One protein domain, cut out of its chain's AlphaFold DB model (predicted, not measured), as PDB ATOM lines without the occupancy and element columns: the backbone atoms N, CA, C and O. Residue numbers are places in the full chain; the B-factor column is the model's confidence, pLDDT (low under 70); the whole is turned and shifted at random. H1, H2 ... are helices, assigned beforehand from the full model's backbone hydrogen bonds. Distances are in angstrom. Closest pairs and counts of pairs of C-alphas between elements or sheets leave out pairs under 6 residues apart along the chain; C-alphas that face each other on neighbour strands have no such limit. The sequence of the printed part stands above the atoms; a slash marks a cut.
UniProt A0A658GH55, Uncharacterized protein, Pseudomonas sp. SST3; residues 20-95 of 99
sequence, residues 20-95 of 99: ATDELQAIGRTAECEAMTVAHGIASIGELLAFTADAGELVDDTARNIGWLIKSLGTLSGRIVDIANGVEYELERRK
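AT A GLANCE: This is residues 20 to 95 of the 99 residues of an uncharacterized protein of Pseudomonas sp. SST3 (UniProt A0A658GH55). Two long helices, H1 and H2, lie side by side and run opposite ways, making one long helical hairpin that is closed at one end by the turn at residues 55 to 59. Their lines cross at a shallow 22 degrees, and the whole is a rod spanning 56 by 16 by 14 A. The printed part has 76 residues with two named helices, H1 then H2, and no named strand; the class is all helix. It is only just loose, close to extended, with a radius of gyration of the C-alphas of 17.0 A.

HOW THE PARTS SIT: H1, residues 21 to 54, and H2, residues 60 to 93, form a helical hairpin. They touch, with 31 pairs of C-alphas within 8 A. The closest C-alphas of the two are those of Gly 28 and Ala 84, 4.9 A apart. Their centres are 8.8 A apart. They run opposite ways at a shallow tilt of 22 degrees. In H1 and H2 every O i to N i+4 pair is within hydrogen-bond range.

IN THESE COORDINATES: H1 is 49.8 A long, from C-alpha 21 at (-19.351, -0.901, 20.150) to C-alpha 54. H2 is 49.2 A long and ends with C-alpha 93 at (-11.600, 1.581, 27.807).

THE WHOLE: The two C-alphas farthest apart are those of Gly 56 and Lys 95, at 56.5 A. The link from H1 to H2 is tight, and the printed part has no cut. No printed residue is under 70 in pLDDT.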
ATOM      1  N   ALA A  20     -23.020  -3.142  22.472       91.69
ATOM      2  CA  ALA A  20     -22.045  -3.344  21.412       91.69
ATOM      3  C   ALA A  20     -21.364  -2.015  21.028       91.69
ATOM      4  O   ALA A  20     -21.853  -0.919  21.305       91.69
ATOM      5  N   THR A  21     -20.167  -2.094  20.446       91.12
ATOM      6  CA  THR A  21     -19.351  -0.901  20.150       91.12
ATOM      7  C   THR A  21     -20.010   0.018  19.116       91.12
ATOM      8  O   THR A  21     -19.913   1.236  19.231       91.12
ATOM      9  N   ASP A  22     -20.691  -0.545  18.124       91.81
ATOM     10  CA  ASP A  22     -21.471   0.189  17.124       91.81
ATOM     11  C   ASP A  22     -22.685   0.896  17.744       91.81
ATOM     12  O   ASP A  22     -22.945   2.058  17.426       91.81
ATOM     13  N   GLU A  23     -23.373   0.241  18.683       91.19
ATOM     14  CA  GLU A  23     -24.461   0.848  19.458       91.19
ATOM     15  C   GLU A  23     -23.955   2.020  20.305       91.19
ATOM     16  O   GLU A  23     -24.557   3.094  20.292       91.19
ATOM     17  N   LEU A  24     -22.815   1.859  20.986       91.44
ATOM     18  CA  LEU A  24     -22.182   2.941  21.745       91.44
ATOM     19  C   LEU A  24     -21.838   4.131  20.851       91.44
ATOM     20  O   LEU A  24     -22.176   5.261  21.188       91.44
ATOM     21  N   GLN A  25     -21.232   3.898  19.686       91.56
ATOM     22  CA  GLN A  25     -20.927   4.973  18.737       91.56
ATOM     23  C   GLN A  25     -22.187   5.682  18.228       91.56
ATOM     24  O   GLN A  25     -22.181   6.901  18.055       91.56
ATOM     25  N   ALA A  26     -23.271   4.942  17.972       92.25
ATOM     26  CA  ALA A  26     -24.545   5.536  17.585       92.25
ATOM     27  C   ALA A  26     -25.108   6.424  18.703       92.25
ATOM     28  O   ALA A  26     -25.447   7.577  18.439       92.25
ATOM     29  N   ILE A  27     -25.124   5.928  19.945       91.31
ATOM     30  CA  ILE A  27     -25.584   6.681  21.120       91.31
ATOM     31  C   ILE A  27     -24.737   7.934  21.334       91.31
ATOM     32  O   ILE A  27     -25.310   8.999  21.536       91.31
ATOM     33  N   GLY A  28     -23.406   7.836  21.256       91.12
ATOM     34  CA  GLY A  28     -22.503   8.978  21.428       91.12
ATOM     35  C   GLY A  28     -22.785  10.095  20.425       91.12
ATOM     36  O   GLY A  28     -23.038  11.228  20.824       91.12
ATOM     37  N   ARG A  29     -22.862   9.759  19.128       90.88
ATOM     38  CA  ARG A  29     -23.193  10.738  18.074       90.88
ATOM     39  C   ARG A  29     -24.560  11.377  18.289       90.88
ATOM     40  O   ARG A  29     -24.701  12.588  18.150       90.88
ATOM     41  N   THR A  30     -25.574  10.577  18.621       93.19
ATOM     42  CA  THR A  30     -26.911  11.107  18.900       93.19
ATOM     43  C   THR A  30     -26.892  12.014  20.126       93.19
ATOM     44  O   THR A  30     -27.444  13.104  20.069       93.19
ATOM     45  N   ALA A  31     -26.221  11.619  21.210       91.94
ATOM     46  CA  ALA A  31     -26.132  12.422  22.422       91.94
ATOM     47  C   ALA A  31     -25.480  13.788  22.154       91.94
ATOM     48  O   ALA A  31     -26.023  14.809  22.565       91.94
ATOM     49  N   GLU A  32     -24.384  13.842  21.400       90.19
ATOM     50  CA  GLU A  32     -23.757  15.113  21.011       90.19
ATOM     51  C   GLU A  32     -24.710  16.010  20.202       90.19
ATOM     52  O   GLU A  32     -24.904  17.181  20.546       90.19
ATOM     53  N   CYS A  33     -25.361  15.464  19.167       91.88
ATOM     54  CA  CYS A  33     -26.305  16.219  18.338       91.88
ATOM     55  C   CYS A  33     -27.507  16.744  19.138       91.88
ATOM     56  O   CYS A  33     -27.911  17.901  18.982       91.88
ATOM     57  N   GLU A  34     -28.081  15.915  20.009       92.25
ATOM     58  CA  GLU A  34     -29.236  16.293  20.823       92.25
ATOM     59  C   GLU A  34     -28.852  17.296  21.917       92.25
ATOM     60  O   GLU A  34     -29.589  18.254  22.159       92.25
ATOM     61  N   ALA A  35     -27.672  17.158  22.534       92.00
ATOM     62  CA  ALA A  35     -27.171  18.133  23.503       92.00
ATOM     63  C   ALA A  35     -27.027  19.524  22.870       92.00
ATOM     64  O   ALA A  35     -27.477  20.513  23.456       92.00
ATOM     65  N   MET A  36     -26.465  19.598  21.657       93.06
ATOM     66  CA  MET A  36     -26.372  20.844  20.892       93.06
ATOM     67  C   MET A  36     -27.752  21.411  20.549       93.06
ATOM     68  O   MET A  36     -27.997  22.602  20.734       93.06
ATOM     69  N   THR A  37     -28.671  20.562  20.087       94.62
ATOM     70  CA  THR A  37     -30.030  20.977  19.713       94.62
ATOM     71  C   THR A  37     -30.784  21.560  20.908       94.62
ATOM     72  O   THR A  37     -31.369  22.641  20.807       94.62
ATOM     73  N   VAL A  38     -30.713  20.906  22.072       94.31
ATOM     74  CA  VAL A  38     -31.305  21.417  23.316       94.31
ATOM     75  C   VAL A  38     -30.651  22.737  23.730       94.31
ATOM     76  O   VAL A  38     -31.363  23.669  24.101       94.31
ATOM     77  N   ALA A  39     -29.323  22.857  23.636       93.94
ATOM     78  CA  ALA A  39     -28.615  24.094  23.970       93.94
ATOM     79  C   ALA A  39     -29.040  25.269  23.070       93.94
ATOM     80  O   ALA A  39     -29.318  26.359  23.575       93.94
ATOM     81  N   HIS A  40     -29.172  25.043  21.760       96.19
ATOM     82  CA  HIS A  40     -29.702  26.042  20.830       96.19
ATOM     83  C   HIS A  40     -31.149  26.418  21.158       96.19
ATOM     84  O   HIS A  40     -31.471  27.602  21.204       96.19
ATOM     85  N   GLY A  41     -32.002  25.439  21.473       95.94
ATOM     86  CA  GLY A  41     -33.375  25.697  21.907       95.94
ATOM     87  C   GLY A  41     -33.448  26.561  23.171       95.94
ATOM     88  O   GLY A  41     -34.225  27.513  23.219       95.94
ATOM     89  N   ILE A  42     -32.607  26.287  24.177       95.88
ATOM     90  CA  ILE A  42     -32.511  27.110  25.395       95.88
ATOM     91  C   ILE A  42     -32.082  28.543  25.050       95.88
ATOM     92  O   ILE A  42     -32.671  29.490  25.572       95.88
ATOM     93  N   ALA A  43     -31.098  28.714  24.162       97.06
ATOM     94  CA  ALA A  43     -30.649  30.033  23.726       97.06
ATOM     95  C   ALA A  43     -31.776  30.819  23.032       97.06
ATOM     96  O   ALA A  43     -32.038  31.962  23.406       97.06
ATOM     97  N   SER A  44     -32.505  30.193  22.102       97.56
ATOM     98  CA  SER A  44     -33.652  30.817  21.429       97.56
ATOM     99  C   SER A  44     -34.783  31.176  22.399       97.56
ATOM    100  O   SER A  44     -35.397  32.230  22.258       97.56
ATOM    101  N   ILE A  45     -35.047  30.349  23.417       96.75
ATOM    102  CA  ILE A  45     -36.008  30.691  24.481       96.75
ATOM    103  C   ILE A  45     -35.541  31.931  25.252       96.75
ATOM    104  O   ILE A  45     -36.356  32.797  25.561       96.75
ATOM    105  N   GLY A  46     -34.244  32.032  25.558       96.31
ATOM    106  CA  GLY A  46     -33.665  33.204  26.216       96.31
ATOM    107  C   GLY A  46     -33.822  34.485  25.391       96.31
ATOM    108  O   GLY A  46     -34.199  35.519  25.934       96.31
ATOM    109  N   GLU A  47     -33.602  34.403  24.079       97.88
ATOM    110  CA  GLU A  47     -33.792  35.526  23.155       97.88
ATOM    111  C   GLU A  47     -35.265  35.967  23.082       97.88
ATOM    112  O   GLU A  47     -35.571  37.148  23.248       97.88
ATOM    113  N   LEU A  48     -36.201  35.020  22.943       96.62
ATOM    114  CA  LEU A  48     -37.639  35.314  22.979       96.62
ATOM    115  C   LEU A  48     -38.066  35.950  24.307       96.62
ATOM    116  O   LEU A  48     -38.892  36.866  24.318       96.62
ATOM    117  N   LEU A  49     -37.506  35.483  25.427       96.44
ATOM    118  CA  LEU A  49     -37.787  36.029  26.751       96.44
ATOM    119  C   LEU A  49     -37.315  37.484  26.869       96.44
ATOM    120  O   LEU A  49     -38.054  38.306  27.407       96.44
ATOM    121  N   ALA A  50     -36.129  37.802  26.345       96.50
ATOM    122  CA  ALA A  50     -35.606  39.165  26.318       96.50
ATOM    123  C   ALA A  50     -36.510  40.094  25.494       96.50
ATOM    124  O   ALA A  50     -36.954  41.116  26.010       96.50
ATOM    125  N   PHE A  51     -36.886  39.697  24.274       97.31
ATOM    126  CA  PHE A  51     -37.796  40.494  23.443       97.31
ATOM    127  C   PHE A  51     -39.170  40.703  24.090       97.31
ATOM    128  O   PHE A  51     -39.730  41.795  24.029       97.31
ATOM    129  N   THR A  52     -39.704  39.669  24.743       95.38
ATOM    130  CA  THR A  52     -40.997  39.746  25.438       95.38
ATOM    131  C   THR A  52     -40.924  40.685  26.650       95.38
ATOM    132  O   THR A  52     -41.878  41.405  26.942       95.38
ATOM    133  N   ALA A  53     -39.787  40.704  27.354       95.31
ATOM    134  CA  ALA A  53     -39.540  41.633  28.453       95.31
ATOM    135  C   ALA A  53     -39.419  43.082  27.956       95.31
ATOM    136  O   ALA A  53     -40.071  43.962  28.517       95.31
ATOM    137  N   ASP A  54     -38.660  43.319  26.883       97.31
ATOM    138  CA  ASP A  54     -38.490  44.647  26.276       97.31
ATOM    139  C   ASP A  54     -39.816  45.227  25.758       97.31
ATOM    140  O   ASP A  54     -40.044  46.434  25.837       97.31
ATOM    141  N   ALA A  55     -40.724  44.370  25.280       96.75
ATOM    142  CA  ALA A  55     -42.076  44.757  24.878       96.75
ATOM    143  C   ALA A  55     -43.016  45.071  26.065       96.75
ATOM    144  O   ALA A  55     -44.118  45.573  25.858       96.75
ATOM    145  N   GLY A  56     -42.609  44.781  27.308       95.50
ATOM    146  CA  GLY A  56     -43.457  44.919  28.496       95.50
ATOM    147  C   GLY A  56     -44.552  43.851  28.609       95.50
ATOM    148  O   GLY A  56     -45.494  44.014  29.381       95.50
ATOM    149  N   GLU A  57     -44.436  42.756  27.854       95.69
ATOM    150  CA  GLU A  57     -45.429  41.673  27.783       95.69
ATOM    151  C   GLU A  57     -45.067  40.475  28.679       95.69
ATOM    152  O   GLU A  57     -45.831  39.511  28.801       95.69
ATOM    153  N   LEU A  58     -43.904  40.518  29.341       96.44
ATOM    154  CA  LEU A  58     -43.465  39.454  30.235       96.44
ATOM    155  C   LEU A  58     -44.185  39.530  31.587       96.44
ATOM    156  O   LEU A  58     -43.760  40.222  32.507       96.44
ATOM    157  N   VAL A  59     -45.262  38.759  31.713       96.19
ATOM    158  CA  VAL A  59     -46.004  38.596  32.971       96.19
ATOM    159  C   VAL A  59     -45.409  37.499  33.862       96.19
ATOM    160  O   VAL A  59     -44.816  36.532  33.372       96.19
ATOM    161  N   ASP A  60     -45.632  37.604  35.176       95.62
ATOM    162  CA  ASP A  60     -45.069  36.706  36.199       95.62
ATOM    163  C   ASP A  60     -45.311  35.215  35.925       95.62
ATOM    164  O   ASP A  60     -44.423  34.383  36.121       95.62
ATOM    165  N   ASP A  61     -46.510  34.856  35.463       93.62
ATOM    166  CA  ASP A  61     -46.860  33.464  35.170       93.62
ATOM    167  C   ASP A  61     -46.089  32.920  33.963       93.62
ATOM    168  O   ASP A  61     -45.616  31.780  33.990       93.62
ATOM    169  N   THR A  62     -45.908  33.745  32.928       91.88
ATOM    170  CA  THR A  62     -45.105  33.409  31.747       91.88
ATOM    171  C   THR A  62     -43.641  33.246  32.139       91.88
ATOM    172  O   THR A  62     -43.052  32.199  31.860       91.88
ATOM    173  N   ALA A  63     -43.080  34.207  32.880       94.38
ATOM    174  CA  ALA A  63     -41.709  34.141  33.383       94.38
ATOM    175  C   ALA A  63     -41.474  32.885  34.239       94.38
ATOM    176  O   ALA A  63     -40.491  32.165  34.050       94.38
ATOM    177  N   ARG A  64     -42.410  32.561  35.141       94.56
ATOM    178  CA  ARG A  64     -42.329  31.373  36.002       94.56
ATOM    179  C   ARG A  64     -42.371  30.075  35.201       94.56
ATOM    180  O   ARG A  64     -41.567  29.178  35.456       94.56
ATOM    181  N   ASN A  65     -43.300  29.946  34.254       93.25
ATOM    182  CA  ASN A  65     -43.430  28.732  33.446       93.25
ATOM    183  C   ASN A  65     -42.215  28.533  32.524       93.25
ATOM    184  O   ASN A  65     -41.706  27.415  32.440       93.25
ATOM    185  N   ILE A  66     -41.703  29.605  31.908       94.44
ATOM    186  CA  ILE A  66     -40.465  29.566  31.117       94.44
ATOM    187  C   ILE A  66     -39.273  29.195  32.006       94.44
ATOM    188  O   ILE A  66     -38.482  28.335  31.629       94.44
ATOM    189  N   GLY A  67     -39.175  29.748  33.218       94.19
ATOM    190  CA  GLY A  67     -38.132  29.379  34.176       94.19
ATOM    191  C   GLY A  67     -38.135  27.883  34.514       94.19
ATOM    192  O   GLY A  67     -37.085  27.235  34.498       94.19
ATOM    193  N   TRP A  68     -39.312  27.291  34.751       95.31
ATOM    194  CA  TRP A  68     -39.431  25.843  34.963       95.31
ATOM    195  C   TRP A  68     -39.041  25.023  33.731       95.31
ATOM    196  O   TRP A  68     -38.402  23.977  33.881       95.31
ATOM    197  N   LEU A  69     -39.389  25.494  32.532       93.44
ATOM    198  CA  LEU A  69     -38.994  24.862  31.276       93.44
ATOM    199  C   LEU A  69     -37.473  24.897  31.089       93.44
ATOM    200  O   LEU A  69     -36.873  23.845  30.894       93.44
ATOM    201  N   ILE A  70     -36.836  26.064  31.232       94.62
ATOM    202  CA  ILE A  70     -35.378  26.225  31.108       94.62
ATOM    203  C   ILE A  70     -34.653  25.322  32.108       94.62
ATOM    204  O   ILE A  70     -33.723  24.614  31.730       94.62
ATOM    205  N   LYS A  71     -35.107  25.263  33.368       93.62
ATOM    206  CA  LYS A  71     -34.532  24.354  34.374       93.62
ATOM    207  C   LYS A  71     -34.620  22.886  33.934       93.62
ATOM    208  O   LYS A  71     -33.663  22.124  34.096       93.62
ATOM    209  N   SER A  72     -35.776  22.480  33.411       92.56
ATOM    210  CA  SER A  72     -36.031  21.115  32.945       92.56
ATOM    211  C   SER A  72     -35.156  20.756  31.733       92.56
ATOM    212  O   SER A  72     -34.523  19.699  31.740       92.56
ATOM    213  N   LEU A  73     -35.025  21.664  30.759       92.88
ATOM    214  CA  LEU A  73     -34.166  21.499  29.581       92.88
ATOM    215  C   LEU A  73     -32.674  21.506  29.934       92.88
ATOM    216  O   LEU A  73     -31.929  20.675  29.428       92.88
ATOM    217  N   GLY A  74     -32.233  22.375  30.847       92.12
ATOM    218  CA  GLY A  74     -30.849  22.384  31.330       92.12
ATOM    219  C   GLY A  74     -30.481  21.083  32.049       92.12
ATOM    220  O   GLY A  74     -29.413  20.523  31.821       92.12
ATOM    221  N   THR A  75     -31.405  20.538  32.851       91.62
ATOM    222  CA  THR A  75     -31.225  19.221  33.491       91.62
ATOM    223  C   THR A  75     -31.137  18.099  32.452       91.62
ATOM    224  O   THR A  75     -30.340  17.176  32.611       91.62
ATOM    225  N   LEU A  76     -31.956  18.158  31.397       91.62
ATOM    226  CA  LEU A  76     -31.905  17.206  30.287       91.62
ATOM    227  C   LEU A  76     -30.567  17.295  29.539       91.62
ATOM    228  O   LEU A  76     -29.913  16.272  29.366       91.62
ATOM    229  N   SER A  77     -30.137  18.499  29.160       92.50
ATOM    230  CA  SER A  77     -28.870  18.738  28.462       92.50
ATOM    231  C   SER A  77     -27.678  18.174  29.242       92.50
ATOM    232  O   SER A  77     -26.896  17.415  28.676       92.50
ATOM    233  N   GLY A  78     -27.603  18.423  30.555       90.81
ATOM    234  CA  GLY A  78     -26.561  17.841  31.410       90.81
ATOM    235  C   GLY A  78     -26.539  16.308  31.380       90.81
ATOM    236  O   GLY A  78     -25.486  15.714  31.194       90.81
ATOM    237  N   ARG A  79     -27.705  15.654  31.459       90.81
ATOM    238  CA  ARG A  79     -27.789  14.183  31.397       90.81
ATOM    239  C   ARG A  79     -27.384  13.612  30.039       90.81
ATOM    240  O   ARG A  79     -26.807  12.533  29.988       90.81
ATOM    241  N   ILE A  80     -27.708  14.302  28.947       92.56
ATOM    242  CA  ILE A  80     -27.279  13.890  27.606       92.56
ATOM    243  C   ILE A  80     -25.749  13.966  27.509       92.56
ATOM    244  O   ILE A  80     -25.124  13.034  27.008       92.56
ATOM    245  N   VAL A  81     -25.144  15.028  28.051       91.81
ATOM    246  CA  VAL A  81     -23.682  15.172  28.127       91.81
ATOM    247  C   VAL A  81     -23.054  14.070  28.984       91.81
ATOM    248  O   VAL A  81     -22.061  13.479  28.570       91.81
ATOM    249  N   ASP A  82     -23.648  13.721  30.128       91.25
ATOM    250  CA  ASP A  82     -23.167  12.606  30.958       91.25
ATOM    251  C   ASP A  82     -23.159  11.272  30.188       91.25
ATOM    252  O   ASP A  82     -22.235  10.472  30.334       91.25
ATOM    253  N   ILE A  83     -24.162  11.036  29.334       91.88
ATOM    254  CA  ILE A  83     -24.226   9.849  28.469       91.88
ATOM    255  C   ILE A  83     -23.142   9.896  27.395       91.88
ATOM    256  O   ILE A  83     -22.472   8.885  27.195       91.88
ATOM    257  N   ALA A  84     -22.945  11.038  26.731       91.50
ATOM    258  CA  ALA A  84     -21.885  11.202  25.736       91.50
ATOM    259  C   ALA A  84     -20.502  10.916  26.349       91.50
ATOM    260  O   ALA A  84     -19.756  10.086  25.831       91.50
ATOM    261  N   ASN A  85     -20.221  11.491  27.522       91.00
ATOM    262  CA  ASN A  85     -18.989  11.241  28.273       91.00
ATOM    263  C   ASN A  85     -18.856   9.766  28.694       91.00
ATOM    264  O   ASN A  85     -17.773   9.188  28.622       91.00
ATOM    265  N   GLY A  86     -19.953   9.134  29.128       90.88
ATOM    266  CA  GLY A  86     -19.974   7.715  29.490       90.88
ATOM    267  C   GLY A  86     -19.692   6.790  28.302       90.88
ATOM    268  O   GLY A  86     -18.976   5.799  28.445       90.88
ATOM    269  N   VAL A  87     -20.213   7.134  27.122       92.44
ATOM    270  CA  VAL A  87     -19.912   6.443  25.863       92.44
ATOM    271  C   VAL A  87     -18.439   6.600  25.500       92.44
ATOM    272  O   VAL A  87     -17.787   5.598  25.212       92.44
ATOM    273  N   GLU A  88     -17.906   7.824  25.524       91.81
ATOM    274  CA  GLU A  88     -16.503   8.092  25.193       91.81
ATOM    275  C   GLU A  88     -15.559   7.317  26.118       91.81
ATOM    276  O   GLU A  88     -14.658   6.621  25.645       91.81
ATOM    277  N   TYR A  89     -15.829   7.344  27.425       91.56
ATOM    278  CA  TYR A  89     -15.086   6.576  28.419       91.56
ATOM    279  C   TYR A  89     -15.080   5.072  28.109       91.56
ATOM    280  O   TYR A  89     -14.029   4.430  28.137       91.56
ATOM    281  N   GLU A  90     -16.242   4.496  27.799       91.56
ATOM    282  CA  GLU A  90     -16.363   3.065  27.520       91.56
ATOM    283  C   GLU A  90     -15.693   2.674  26.192       91.56
ATOM    284  O   GLU A  90     -15.080   1.609  26.100       91.56
ATOM    285  N   LEU A  91     -15.757   3.538  25.176       91.56
ATOM    286  CA  LEU A  91     -15.039   3.346  23.916       91.56
ATOM    287  C   LEU A  91     -13.522   3.400  24.122       91.56
ATOM    288  O   LEU A  91     -12.819   2.542  23.590       91.56
ATOM    289  N   GLU A  92     -13.019   4.352  24.910       91.88
ATOM    290  CA  GLU A  92     -11.595   4.460  25.243       91.88
ATOM    291  C   GLU A  92     -11.113   3.233  26.022       91.88
ATOM    292  O   GLU A  92     -10.107   2.625  25.667       91.88
ATOM    293  N   ARG A  93     -11.889   2.788  27.018       90.75
ATOM    294  CA  ARG A  93     -11.600   1.581  27.807       90.75
ATOM    295  C   ARG A  93     -11.488   0.316  26.948       90.75
ATOM    296  O   ARG A  93     -10.788  -0.622  27.327       90.75
ATOM    297  N   ARG A  94     -12.204   0.258  25.821       91.12
ATOM    298  CA  ARG A  94     -12.189  -0.875  24.880       91.12
ATOM    299  C   ARG A  94     -11.030  -0.826  23.888       91.12
ATOM    300  O   ARG A  94     -10.814  -1.822  23.195       91.12
ATOM    301  N   LYS A  95     -10.299   0.288  23.782       88.62
ATOM    302  CA  LYS A  95      -9.136   0.357  22.895       88.62
ATOM    303  C   LYS A  95      -8.045  -0.585  23.420       88.62
ATOM    304  O   LYS A  95      -7.789  -0.612  24.624       88.62
TER     305      LYS A  95